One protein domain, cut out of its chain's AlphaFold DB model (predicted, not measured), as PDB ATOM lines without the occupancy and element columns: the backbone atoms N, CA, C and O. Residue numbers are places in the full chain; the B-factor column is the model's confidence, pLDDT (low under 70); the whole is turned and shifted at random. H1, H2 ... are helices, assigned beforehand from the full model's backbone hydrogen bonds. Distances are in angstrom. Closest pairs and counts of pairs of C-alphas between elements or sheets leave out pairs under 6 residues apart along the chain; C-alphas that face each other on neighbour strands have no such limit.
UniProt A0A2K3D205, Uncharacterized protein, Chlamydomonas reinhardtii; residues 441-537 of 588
ATOM      1  N   SER A 441     177.893  67.956 176.061       94.19
ATOM      2  CA  SER A 441     176.871  68.994 176.280       94.19
ATOM      3  C   SER A 441     176.086  68.765 177.573       94.19
ATOM      4  O   SER A 441     175.914  69.693 178.357       94.19
ATOM      5  N   GLU A 442     175.685  67.518 177.837       95.31
ATOM      6  CA  GLU A 442     174.953  67.150 179.049       95.31
ATOM      7  C   GLU A 442     175.775  67.434 180.316       95.31
ATOM      8  O   GLU A 442     175.266  68.060 181.245       95.31
ATOM      9  N   GLU A 443     177.049  67.031 180.332       94.88
ATOM     10  CA  GLU A 443     177.960  67.247 181.463       94.88
ATOM     11  C   GLU A 443     178.126  68.724 181.791       94.88
ATOM     12  O   GLU A 443     178.002  69.107 182.956       94.88
ATOM     13  N   LEU A 444     178.402  69.547 180.772       95.62
ATOM     14  CA  LEU A 444     178.579  70.979 180.975       95.62
ATOM     15  C   LEU A 444     177.263  71.614 181.425       95.62
ATOM     16  O   LEU A 444     177.254  72.349 182.404       95.62
ATOM     17  N   SER A 445     176.145  71.282 180.774       97.12
ATOM     18  CA  SER A 445     174.844  71.888 181.081       97.12
ATOM     19  C   SER A 445     174.402  71.659 182.527       97.12
ATOM     20  O   SER A 445     173.951  72.596 183.177       97.12
ATOM     21  N   TRP A 446     174.585  70.448 183.065       97.50
ATOM     22  CA  TRP A 446     174.271  70.159 184.464       97.50
ATOM     23  C   TRP A 446     175.253  70.807 185.430       97.50
ATOM     24  O   TRP A 446     174.832  71.309 186.467       97.50
ATOM     25  N   THR A 447     176.542  70.819 185.086       97.00
ATOM     26  CA  THR A 447     177.577  71.460 185.907       97.00
ATOM     27  C   THR A 447     177.297  72.951 186.069       97.00
ATOM     28  O   THR A 447     177.271  73.455 187.189       97.00
ATOM     29  N   LEU A 448     177.027  73.647 184.961       97.44
ATOM     30  CA  LEU A 448     176.745  75.079 184.992       97.44
ATOM     31  C   LEU A 448     175.410  75.380 185.674       97.44
ATOM     32  O   LEU A 448     175.355  76.327 186.443       97.44
ATOM     33  N   LEU A 449     174.376  74.555 185.471       97.88
ATOM     34  CA  LEU A 449     173.094  74.717 186.164       97.88
ATOM     35  C   LEU A 449     173.212  74.535 187.689       97.88
ATOM     36  O   LEU A 449     172.512  75.196 188.455       97.88
ATOM     37  N   ALA A 450     174.071  73.621 188.147       97.81
ATOM     38  CA  ALA A 450     174.325  73.439 189.573       97.81
ATOM     39  C   ALA A 450     174.995  74.680 190.169       97.81
ATOM     40  O   ALA A 450     174.491  75.241 191.139       97.81
ATOM     41  N   LEU A 451     176.083  75.142 189.545       97.81
ATOM     42  CA  LEU A 451     176.828  76.316 189.994       97.81
ATOM     43  C   LEU A 451     175.988  77.598 189.919       97.81
ATOM     44  O   LEU A 451     176.043  78.412 190.834       97.81
ATOM     45  N   SER A 452     175.179  77.780 188.870       97.75
ATOM     46  CA  SER A 452     174.356  78.985 188.709       97.75
ATOM     47  C   SER A 452     173.179  79.049 189.681       97.75
ATOM     48  O   SER A 452     172.610  80.118 189.884       97.75
ATOM     49  N   GLY A 453     172.817  77.925 190.309       97.31
ATOM     50  CA  GLY A 453     171.840  77.893 191.397       97.31
ATOM     51  C   GLY A 453     172.372  78.448 192.726       97.31
ATOM     52  O   GLY A 453     171.579  78.747 193.620       97.31
ATOM     53  N   VAL A 454     173.693  78.593 192.874       98.00
ATOM     54  CA  VAL A 454     174.327  79.095 194.098       98.00
ATOM     55  C   VAL A 454     174.370  80.621 194.061       98.00
ATOM     56  O   VAL A 454     175.140  81.205 193.307       98.00
ATOM     57  N   ARG A 455     173.570  81.284 194.906       97.38
ATOM     58  CA  ARG A 455     173.394  82.753 194.867       97.38
ATOM     59  C   ARG A 455     174.682  83.550 195.068       97.38
ATOM     60  O   ARG A 455     174.807  84.643 194.534       97.38
ATOM     61  N   VAL A 456     175.608  83.018 195.862       97.12
ATOM     62  CA  VAL A 456     176.885  83.674 196.186       97.12
ATOM     63  C   VAL A 456     177.991  83.375 195.171       97.12
ATOM     64  O   VAL A 456     179.098  83.882 195.321       97.12
ATOM     65  N   TYR A 457     177.725  82.535 194.166       97.12
ATOM     66  CA  TYR A 457     178.706  82.150 193.160       97.12
ATOM     67  C   TYR A 457     178.509  82.938 191.866       97.12
ATOM     68  O   TYR A 457     177.504  82.781 191.166       97.12
ATOM     69  N   ALA A 458     179.521  83.720 191.504       95.81
ATOM     70  CA  ALA A 458     179.652  84.324 190.190       95.81
ATOM     71  C   ALA A 458     181.042  83.977 189.637       95.81
ATOM     72  O   ALA A 458     182.032  84.209 190.330       95.81
ATOM     73  N   PRO A 459     181.153  83.411 188.423       95.31
ATOM     74  CA  PRO A 459     182.457  83.168 187.827       95.31
ATOM     75  C   PRO A 459     183.115  84.501 187.450       95.31
ATOM     76  O   PRO A 459     182.512  85.334 186.766       95.31
ATOM     77  N   GLU A 460     184.373  84.678 187.843       94.56
ATOM     78  CA  GLU A 460     185.157  85.890 187.585       94.56
ATOM     79  C   GLU A 460     186.381  85.604 186.702       94.56
ATOM     80  O   GLU A 460     186.814  84.457 186.551       94.56
ATOM     81  N   GLY A 461     186.915  86.666 186.084       93.94
ATOM     82  CA  GLY A 461     188.153  86.650 185.298       93.94
ATOM     83  C   GLY A 461     188.254  85.491 184.300       93.94
ATOM     84  O   GLY A 461     187.352  85.250 183.496       93.94
ATOM     85  N   GLU A 462     189.357  84.749 184.390       91.06
ATOM     86  CA  GLU A 462     189.670  83.625 183.502       91.06
ATOM     87  C   GLU A 462     188.636  82.486 183.585       91.06
ATOM     88  O   GLU A 462     188.335  81.846 182.576       91.06
ATOM     89  N   SER A 463     188.046  82.231 184.763       90.81
ATOM     90  CA  SER A 463     187.024  81.181 184.914       90.81
ATOM     91  C   SER A 463     185.787  81.513 184.076       90.81
ATOM     92  O   SER A 463     185.267  80.659 183.353       90.81
ATOM     93  N   ARG A 464     185.374  82.789 184.066       94.69
ATOM     94  CA  ARG A 464     184.251  83.277 183.252       94.69
ATOM     95  C   ARG A 464     184.491  83.085 181.755       94.69
ATOM     96  O   ARG A 464     183.611  82.581 181.056       94.69
ATOM     97  N   GLU A 465     185.672  83.459 181.269       92.94
ATOM     98  CA  GLU A 465     186.055  83.309 179.858       92.94
ATOM     99  C   GLU A 465     186.145  81.835 179.451       92.94
ATOM    100  O   GLU A 465     185.618  81.434 178.411       92.94
ATOM    101  N   ARG A 466     186.733  80.999 180.314       92.81
ATOM    102  CA  ARG A 466     186.830  79.550 180.111       92.81
ATOM    103  C   ARG A 466     185.452  78.900 180.024       92.81
ATOM    104  O   ARG A 466     185.226  78.066 179.147       92.81
ATOM    105  N   ILE A 467     184.523  79.285 180.902       94.44
ATOM    106  CA  ILE A 467     183.138  78.802 180.871       94.44
ATOM    107  C   ILE A 467     182.452  79.250 179.576       94.44
ATOM    108  O   ILE A 467     181.852  78.414 178.903       94.44
ATOM    109  N   ALA A 468     182.575  80.521 179.180       95.38
ATOM    110  CA  ALA A 468     181.998  81.018 177.930       95.38
ATOM    111  C   ALA A 468     182.532  80.247 176.707       95.38
ATOM    112  O   ALA A 468     181.746  79.747 175.900       95.38
ATOM    113  N   GLY A 469     183.851  80.048 176.620       93.31
ATOM    114  CA  GLY A 469     184.475  79.243 175.569       93.31
ATOM    115  C   GLY A 469     183.988  77.789 175.560       93.31
ATOM    116  O   GLY A 469     183.695  77.237 174.496       93.31
ATOM    117  N   ALA A 470     183.824  77.174 176.738       94.12
ATOM    118  CA  ALA A 470     183.276  75.824 176.861       94.12
ATOM    119  C   ALA A 470     181.819  75.742 176.374       94.12
ATOM    120  O   ALA A 470     181.477  74.799 175.655       94.12
ATOM    121  N   VAL A 471     180.979  76.730 176.708       95.44
ATOM    122  CA  VAL A 471     179.591  76.821 176.221       95.44
ATOM    123  C   VAL A 471     179.572  76.889 174.695       95.44
ATOM    124  O   VAL A 471     178.911  76.059 174.064       95.44
ATOM    125  N   CYS A 472     180.351  77.792 174.093       95.31
ATOM    126  CA  CYS A 472     180.462  77.915 172.636       95.31
ATOM    127  C   CYS A 472     180.906  76.594 171.981       95.31
ATOM    128  O   CYS A 472     180.332  76.165 170.975       95.31
ATOM    129  N   GLY A 473     181.876  75.900 172.586       94.12
ATOM    130  CA  GLY A 473     182.404  74.632 172.084       94.12
ATOM    131  C   GLY A 473     181.387  73.482 172.060       94.12
ATOM    132  O   GLY A 473     181.434  72.643 171.156       94.12
ATOM    133  N   VAL A 474     180.450  73.428 173.016       95.69
ATOM    134  CA  VAL A 474     179.449  72.341 173.086       95.69
ATOM    135  C   VAL A 474     178.125  72.673 172.405       95.69
ATOM    136  O   VAL A 474     177.385  71.755 172.042       95.69
ATOM    137  N   LEU A 475     177.811  73.956 172.206       95.06
ATOM    138  CA  LEU A 475     176.476  74.416 171.821       95.06
ATOM    139  C   LEU A 475     175.956  73.788 170.519       95.06
ATOM    140  O   LEU A 475     174.806  73.346 170.432       95.06
ATOM    141  N   ARG A 476     176.827  73.645 169.515       94.19
ATOM    142  CA  ARG A 476     176.467  73.023 168.227       94.19
ATOM    143  C   ARG A 476     175.970  71.584 168.389       94.19
ATOM    144  O   ARG A 476     175.078  71.166 167.659       94.19
ATOM    145  N   LYS A 477     176.468  70.862 169.397       95.19
ATOM    146  CA  LYS A 477     176.086  69.475 169.711       95.19
ATOM    147  C   LYS A 477     175.032  69.367 170.817       95.19
ATOM    148  O   LYS A 477     174.523  68.275 171.053       95.19
ATOM    149  N   ALA A 478     174.701  70.471 171.488       95.38
ATOM    150  CA  ALA A 478     173.729  70.478 172.573       95.38
ATOM    151  C   ALA A 478     172.328  70.088 172.080       95.38
ATOM    152  O   ALA A 478     171.878  70.546 171.024       95.38
ATOM    153  N   ARG A 479     171.650  69.246 172.865       96.00
ATOM    154  CA  ARG A 479     170.222  68.929 172.709       96.00
ATOM    155  C   ARG A 479     169.374  70.066 173.285       96.00
ATOM    156  O   ARG A 479     169.886  70.858 174.072       96.00
ATOM    157  N   ALA A 480     168.079  70.099 172.976       94.94
ATOM    158  CA  ALA A 480     167.184  71.162 173.448       94.94
ATOM    159  C   ALA A 480     167.174  71.325 174.983       94.94
ATOM    160  O   ALA A 480     167.349  72.424 175.509       94.94
ATOM    161  N   ASN A 481     167.103  70.209 175.717       95.00
ATOM    162  CA  ASN A 481     167.161  70.228 177.183       95.00
ATOM    163  C   ASN A 481     168.512  70.735 177.719       95.00
ATOM    164  O   ASN A 481     168.546  71.443 178.720       95.00
ATOM    165  N   ASP A 482     169.628  70.395 177.063       96.69
ATOM    166  CA  ASP A 482     170.950  70.902 177.458       96.69
ATOM    167  C   ASP A 482     171.044  72.408 177.198       96.69
ATOM    168  O   ASP A 482     171.519  73.145 178.057       96.69
ATOM    169  N   ALA A 483     170.558  72.868 176.041       96.94
ATOM    170  CA  ALA A 483     170.525  74.280 175.669       96.94
ATOM    171  C   ALA A 483     169.680  75.105 176.649       96.94
ATOM    172  O   ALA A 483     170.128  76.152 177.100       96.94
ATOM    173  N   THR A 484     168.521  74.594 177.068       97.00
ATOM    174  CA  THR A 484     167.672  75.240 178.085       97.00
ATOM    175  C   THR A 484     168.434  75.458 179.395       97.00
ATOM    176  O   THR A 484     168.449  76.562 179.940       97.00
ATOM    177  N   ARG A 485     169.141  74.427 179.879       97.44
ATOM    178  CA  ARG A 485     169.966  74.518 181.096       97.44
ATOM    179  C   ARG A 485     171.138  75.486 180.938       97.44
ATOM    180  O   ARG A 485     171.381  76.302 181.824       97.44
ATOM    181  N   LEU A 486     171.853  75.408 179.814       97.56
ATOM    182  CA  LEU A 486     172.963  76.314 179.503       97.56
ATOM    183  C   LEU A 486     172.488  77.765 179.457       97.56
ATOM    184  O   LEU A 486     173.149  78.636 180.009       97.56
ATOM    185  N   ARG A 487     171.324  78.019 178.857       97.19
ATOM    186  CA  ARG A 487     170.719  79.346 178.781       97.19
ATOM    187  C   ARG A 487     170.355  79.894 180.154       97.19
ATOM    188  O   ARG A 487     170.686  81.041 180.434       97.19
ATOM    189  N   ALA A 488     169.757  79.075 181.019       96.62
ATOM    190  CA  ALA A 488     169.478  79.468 182.398       96.62
ATOM    191  C   ALA A 488     170.763  79.880 183.144       96.62
ATOM    192  O   ALA A 488     170.787  80.924 183.791       96.62
ATOM    193  N   ALA A 489     171.852  79.114 183.003       97.31
ATOM    194  CA  ALA A 489     173.134  79.444 183.629       97.31
ATOM    195  C   ALA A 489     173.798  80.699 183.028       97.31
ATOM    196  O   ALA A 489     174.270  81.564 183.762       97.31
ATOM    197  N   VAL A 490     173.793  80.831 181.697       97.31
ATOM    198  CA  VAL A 490     174.311  82.006 180.973       97.31
ATOM    199  C   VAL A 490     173.573  83.274 181.392       97.31
ATOM    200  O   VAL A 490     174.219  84.288 181.651       97.31
ATOM    201  N   GLY A 491     172.242  83.209 181.493       96.81
ATOM    202  CA  GLY A 491     171.405  84.315 181.951       96.81
ATOM    203  C   GLY A 491     171.678  84.693 183.405       96.81
ATOM    204  O   GLY A 491     171.881  85.869 183.690       96.81
ATOM    205  N   ALA A 492     171.774  83.706 184.304       96.88
ATOM    206  CA  ALA A 492     172.017  83.935 185.730       96.88
ATOM    207  C   ALA A 492     173.327  84.695 186.018       96.88
ATOM    208  O   ALA A 492     173.373  85.515 186.927       96.88
ATOM    209  N   TRP A 493     174.380  84.459 185.232       97.31
ATOM    210  CA  TRP A 493     175.677  85.131 185.398       97.31
ATOM    211  C   TRP A 493     175.918  86.289 184.423       97.31
ATOM    212  O   TRP A 493     176.992  86.896 184.437       97.31
ATOM    213  N   GLY A 494     174.976  86.558 183.514       96.62
ATOM    214  CA  GLY A 494     175.176  87.511 182.422       96.62
ATOM    215  C   GLY A 494     176.420  87.190 181.583       96.62
ATOM    216  O   GLY A 494     177.231  88.079 181.303       96.62
ATOM    217  N   LEU A 495     176.646  85.918 181.237       96.12
ATOM    218  CA  LEU A 495     177.797  85.540 180.410       96.12
ATOM    219  C   LEU A 495     177.668  86.160 179.015       96.12
ATOM    220  O   LEU A 495     176.650  86.012 178.339       96.12
ATOM    221  N   ARG A 496     178.728  86.837 178.567       95.94
ATOM    222  CA  ARG A 496     178.802  87.381 177.211       95.94
ATOM    223  C   ARG A 496     179.219  86.264 176.263       95.94
ATOM    224  O   ARG A 496     180.358  85.813 176.305       95.94
ATOM    225  N   LEU A 497     178.281  85.819 175.436       96.19
ATOM    226  CA  LEU A 497     178.550  84.937 174.303       96.19
ATOM    227  C   LEU A 497     178.500  85.767 173.008       96.19
ATOM    228  O   LEU A 497     177.774  86.769 172.981       96.19
ATOM    229  N   PRO A 498     179.219  85.373 171.941       96.38
ATOM    230  CA  PRO A 498     179.090  86.045 170.652       96.38
ATOM    231  C   PRO A 498     177.645  85.974 170.126       96.38
ATOM    232  O   PRO A 498     176.873  85.091 170.516       96.38
ATOM    233  N   ALA A 499     177.249  86.934 169.282       92.81
ATOM    234  CA  ALA A 499     175.862  87.094 168.828       92.81
ATOM    235  C   ALA A 499     175.290  85.803 168.223       92.81
ATOM    236  O   ALA A 499     174.236  85.330 168.655       92.81
ATOM    237  N   ARG A 500     176.060  85.170 167.335       95.25
ATOM    238  CA  ARG A 500     175.728  83.889 166.711       95.25
ATOM    239  C   ARG A 500     175.438  82.780 167.726       95.25
ATOM    240  O   ARG A 500     174.431  82.082 167.613       95.25
ATOM    241  N   GLU A 501     176.301  82.584 168.723       96.75
ATOM    242  CA  GLU A 501     176.098  81.562 169.753       96.75
ATOM    243  C   GLU A 501     174.913  81.887 170.669       96.75
ATOM    244  O   GLU A 501     174.211  80.967 171.084       96.75
ATOM    245  N   ARG A 502     174.627  83.166 170.955       96.00
ATOM    246  CA  ARG A 502     173.406  83.546 171.693       96.00
ATOM    247  C   ARG A 502     172.144  83.170 170.921       96.00
ATOM    248  O   ARG A 502     171.253  82.558 171.507       96.00
ATOM    249  N   ALA A 503     172.096  83.480 169.625       93.69
ATOM    250  CA  ALA A 503     170.968  83.144 168.758       93.69
ATOM    251  C   ALA A 503     170.759  81.625 168.669       93.69
ATOM    252  O   ALA A 503     169.660  81.129 168.914       93.69
ATOM    253  N   LEU A 504     171.837  80.866 168.444       95.19
ATOM    254  CA  LEU A 504     171.784  79.402 168.408       95.19
ATOM    255  C   LEU A 504     171.325  78.797 169.746       95.19
ATOM    256  O   LEU A 504     170.612  77.792 169.764       95.19
ATOM    257  N   LEU A 505     171.741  79.379 170.875       96.06
ATOM    258  CA  LEU A 505     171.330  78.932 172.205       96.06
ATOM    259  C   LEU A 505     169.841  79.178 172.457       96.06
ATOM    260  O   LEU A 505     169.181  78.285 172.988       96.06
ATOM    261  N   ALA A 506     169.315  80.337 172.052       94.75
ATOM    262  CA  ALA A 506     167.889  80.649 172.135       94.75
ATOM    263  C   ALA A 506     167.057  79.705 171.252       94.75
ATOM    264  O   ALA A 506     166.167  79.026 171.764       94.75
ATOM    265  N   GLN A 507     167.442  79.559 169.978       94.31
ATOM    266  CA  GLN A 507     166.793  78.660 169.017       94.31
ATOM    267  C   GLN A 507     166.722  77.222 169.550       94.31
ATOM    268  O   GLN A 507     165.671  76.586 169.553       94.31
ATOM    269  N   LYS A 508     167.842  76.685 170.048       95.38
ATOM    270  CA  LYS A 508     167.879  75.313 170.573       95.38
ATOM    271  C   LYS A 508     167.121  75.137 171.880       95.38
ATOM    272  O   LYS A 508     166.660  74.032 172.145       95.38
ATOM    273  N   ALA A 509     167.019  76.177 172.703       94.62
ATOM    274  CA  ALA A 509     166.235  76.136 173.932       94.62
ATOM    275  C   ALA A 509     164.715  76.136 173.669       94.62
ATOM    276  O   ALA A 509     163.952  76.090 174.629       94.62
ATOM    277  N   GLY A 510     164.281  76.150 172.401       90.88
ATOM    278  CA  GLY A 510     162.868  76.113 172.035       90.88
ATOM    279  C   GLY A 510     162.146  77.420 172.330       90.88
ATOM    280  O   GLY A 510     160.923  77.419 172.425       90.88
ATOM    281  N   GLU A 511     162.875  78.528 172.495       79.69
ATOM    282  CA  GLU A 511     162.218  79.801 172.270       79.69
ATOM    283  C   GLU A 511     162.002  79.936 170.776       79.69
ATOM    284  O   GLU A 511     162.967  79.979 170.006       79.69
ATOM    285  N   ASP A 512     160.733  80.047 170.399       61.47
ATOM    286  CA  ASP A 512     160.300  80.582 169.117       61.47
ATOM    287  C   ASP A 512     160.683  82.069 169.049       61.47
ATOM    288  O   ASP A 512     159.841  82.955 168.917       61.47
ATOM    289  N   VAL A 513     161.976  82.381 169.182       52.56
ATOM    290  CA  VAL A 513     162.480  83.670 168.748       52.56
ATOM    291  C   VAL A 513     162.548  83.574 167.237       52.56
ATOM    292  O   VAL A 513     163.574  83.246 166.645       52.56
ATOM    293  N   TRP A 514     161.418  83.875 166.614       47.97
ATOM    294  CA  TRP A 514     161.377  84.430 165.273       47.97
ATOM    295  C   TRP A 514     162.030  85.828 165.346       47.97
ATOM    296  O   TRP A 514     161.381  86.852 165.160       47.97
ATOM    297  N   MET A 515     163.323  85.899 165.703       48.56
ATOM    298  CA  MET A 515     164.154  86.986 165.198       48.56
ATOM    299  C   MET A 515     164.141  86.709 163.703       48.56
ATOM    300  O   MET A 515     164.722  85.706 163.290       48.56
ATOM    301  N   GLY A 516     163.388  87.488 162.924       50.25
ATOM    302  CA  GLY A 516     163.429  87.354 161.468       50.25
ATOM    303  C   GLY A 516     164.893  87.310 161.037       50.25
ATOM    304  O   GLY A 516     165.702  88.043 161.613       50.25
ATOM    305  N   ASP A 517     165.242  86.420 160.106       55.00
ATOM    306  CA  ASP A 517     166.616  86.252 159.611       55.00
ATOM    307  C   ASP A 517     167.283  87.613 159.302       55.00
ATOM    308  O   ASP A 517     168.471  87.800 159.555       55.00
ATOM    309  N   ASP A 518     166.477  88.609 158.922       61.88
ATOM    310  CA  ASP A 518     166.825  90.021 158.748       61.88
ATOM    311  C   ASP A 518     167.585  90.661 159.928       61.88
ATOM    312  O   ASP A 518     168.535  91.407 159.709       61.88
ATOM    313  N   ALA A 519     167.220  90.379 161.184       63.78
ATOM    314  CA  ALA A 519     167.874  90.977 162.354       63.78
ATOM    315  C   ALA A 519     169.267  90.380 162.614       63.78
ATOM    316  O   ALA A 519     170.164  91.077 163.094       63.78
ATOM    317  N   LEU A 520     169.459  89.097 162.286       61.69
ATOM    318  CA  LEU A 520     170.769  88.446 162.347       61.69
ATOM    319  C   LEU A 520     171.649  88.891 161.179       61.69
ATOM    320  O   LEU A 520     172.810  89.227 161.399       61.69
ATOM    321  N   GLU A 521     171.090  88.986 159.970       73.44
ATOM    322  CA  GLU A 521     171.804  89.528 158.813       73.44
ATOM    323  C   GLU A 521     172.233  90.982 159.025       73.44
ATOM    324  O   GLU A 521     173.338  91.364 158.640       73.44
ATOM    325  N   GLN A 522     171.385  91.805 159.644       77.69
ATOM    326  CA  GLN A 522     171.695  93.208 159.898       77.69
ATOM    327  C   GLN A 522     172.825  93.357 160.923       77.69
ATOM    328  O   GLN A 522     173.726  94.168 160.722       77.69
ATOM    329  N   GLN A 523     172.847  92.520 161.960       75.19
ATOM    330  CA  GLN A 523     173.920  92.526 162.951       75.19
ATOM    331  C   GLN A 523     175.246  91.975 162.396       75.19
ATOM    332  O   GLN A 523     176.305  92.531 162.690       75.19
ATOM    333  N   ASP A 524     175.205  90.927 161.566       78.94
ATOM    334  CA  ASP A 524     176.399  90.400 160.892       78.94
ATOM    335  C   ASP A 524     176.973  91.430 159.901       78.94
ATOM    336  O   ASP A 524     178.191  91.628 159.863       78.94
ATOM    337  N   ARG A 525     176.115  92.165 159.172       85.44
ATOM    338  CA  ARG A 525     176.537  93.305 158.336       85.44
ATOM    339  C   ARG A 525     177.187  94.407 159.168       85.44
ATOM    340  O   ARG A 525     178.246  94.897 158.791       85.44
ATOM    341  N   GLU A 526     176.614  94.770 160.313       89.94
ATOM    342  CA  GLU A 526     177.202  95.780 161.203       89.94
ATOM    343  C   GLU A 526     178.573  95.349 161.760       89.94
ATOM    344  O   GLU A 526     179.494  96.171 161.835       89.94
ATOM    345  N   GLU A 527     178.749  94.069 162.114       85.69
ATOM    346  CA  GLU A 527     180.043  93.521 162.544       85.69
ATOM    347  C   GLU A 527     181.071  93.485 161.404       85.69
ATOM    348  O   GLU A 527     182.238  93.833 161.619       85.69
ATOM    349  N   GLU A 528     180.673  93.076 160.197       89.31
ATOM    350  CA  GLU A 528     181.543  93.099 159.017       89.31
ATOM    351  C   GLU A 528     181.945  94.524 158.639       89.31
ATOM    352  O   GLU A 528     183.126  94.782 158.402       89.31
ATOM    353  N   GLU A 529     181.012  95.475 158.672       90.19
ATOM    354  CA  GLU A 529     181.313  96.888 158.469       90.19
ATOM    355  C   GLU A 529     182.257  97.432 159.545       90.19
ATOM    356  O   GLU A 529     183.178  98.186 159.233       90.19
ATOM    357  N   ALA A 530     182.075  97.053 160.813       83.00
ATOM    358  CA  ALA A 530     182.983  97.449 161.888       83.00
ATOM    359  C   ALA A 530     184.399  96.879 161.681       83.00
ATOM    360  O   ALA A 530     185.384  97.600 161.873       83.00
ATOM    361  N   ARG A 531     184.519  95.622 161.226       85.81
ATOM    362  CA  ARG A 531     185.811  95.021 160.844       85.81
ATOM    363  C   ARG A 531     186.426  95.726 159.634       85.81
ATOM    364  O   ARG A 531     187.621  96.018 159.655       85.81
ATOM    365  N   GLY A 532     185.619  96.047 158.624       87.88
ATOM    366  CA  GLY A 532     186.043  96.799 157.442       87.88
ATOM    367  C   GLY A 532     186.561  98.196 157.796       87.88
ATOM    368  O   GLY A 532     187.640  98.583 157.348       87.88
ATOM    369  N   ARG A 533     185.855  98.923 158.675       85.75
ATOM    370  CA  ARG A 533     186.267 100.245 159.181       85.75
ATOM    371  C   ARG A 533     187.604 100.184 159.928       85.75
ATOM    372  O   ARG A 533     188.488 100.992 159.648       85.75
ATOM    373  N   GLY A 534     187.799  99.192 160.800       80.50
ATOM    374  CA  GLY A 534     189.073  99.003 161.509       80.50
ATOM    375  C   GLY A 534     190.248  98.662 160.583       80.50
ATOM    376  O   GLY A 534     191.370  99.115 160.808       80.50
ATOM    377  N   GLN A 535     190.005  97.903 159.509       79.81
ATOM    378  CA  GLN A 535     191.040  97.535 158.539       79.81
ATOM    379  C   GLN A 535     191.427  98.710 157.624       79.81
ATOM    380  O   GLN A 535     192.611  98.888 157.328       79.81
ATOM    381  N   ALA A 536     190.460  99.547 157.232       77.12
ATOM    382  CA  ALA A 536     190.706 100.774 156.474       77.12
ATOM    383  C   ALA A 536     191.507 101.810 157.284       77.12
ATOM    384  O   ALA A 536     192.431 102.425 156.752       77.12
ATOM    385  N   GLU A 537     191.228 101.961 158.585       77.81
ATOM    386  CA  GLU A 537     191.996 102.857 159.462       77.81
ATOM    387  C   GLU A 537     193.454 102.388 159.638       77.81
ATOM    388  O   GLU A 537     194.387 103.196 159.605       77.81
TER     389      GLU A 537
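What this domain is: This is residues 441 to 537 of the 588 residues of an uncharacterized protein of Chlamydomonas reinhardtii (UniProt A0A2K3D205). What shape does the model have? H1, H2 and H3 form an up-and-down bundle, each running against the one before it, with H4 packed on H2 and H3; the long helix H5 is set off from this cluster, and its residues 528 to 537 stick out. What is it built of? The printed part has 97 residues, of which 71 belong to five named helices in the order H1 to H5; there is no named strand, and the class is all helix. How compact is it? It is only just loose, close to compact, with a radius of gyration of the C-alphas of 15.1 A and spans of 45 by 32 by 22 A.

Where its parts are: Where do the first helices lie? H1 is residues 441 to 452, from C-alpha 441 at (176.871, 68.994, 176.280); H2 is residues 461 to 475, 21.6 A long; H3 is residues 480 to 492, 18.4 A long. What follows? H4 is residues 499 to 508, and H5 is residues 517 to 537, 30.3 A long, ending at C-alpha 537 at (191.996, 102.857, 159.462).

How they stand to each other: What does H1 touch? H1 touches H3 at a shallow tilt of 29 degrees, the same way, the closest C-alphas being those of Ser 445 and Leu 486, 5.1 A apart. With residues 441 to 444 alone it touches H2, its hairpin partner, opposite ways at 36 degrees, only just a steep tilt; the closest C-alphas, of Ser 441 and Val 474, are 5.3 A apart. Where is H4? It touches H3 at a steep tilt of 49 degrees, the closest C-alphas, of Ala 480 and Lys 508, being 5.1 A apart. H2 touches H4 with residues 472 to 475 alone, the closest C-alphas, of Cys 472 and Glu 501, being 6.4 A apart. And H5? H4 and H5 are near each other, and H5 is apart from H1, H2 and H3. Are the helix backbones whole? In H1 to H5 every O i to N i+4 pair is within hydrogen-bond range.

The domain as a whole: How far does it reach? The two C-alphas farthest apart, of Val 454 and Ala 536, are 46.4 A apart. Is anything cut or long? The printed part has no cut; the link H2 to H3 is tight, the other three are short, and no link is long. Where is confidence low? Residues 512 to 520 have pLDDT under 70, against a mean of 89.5 for the printed part.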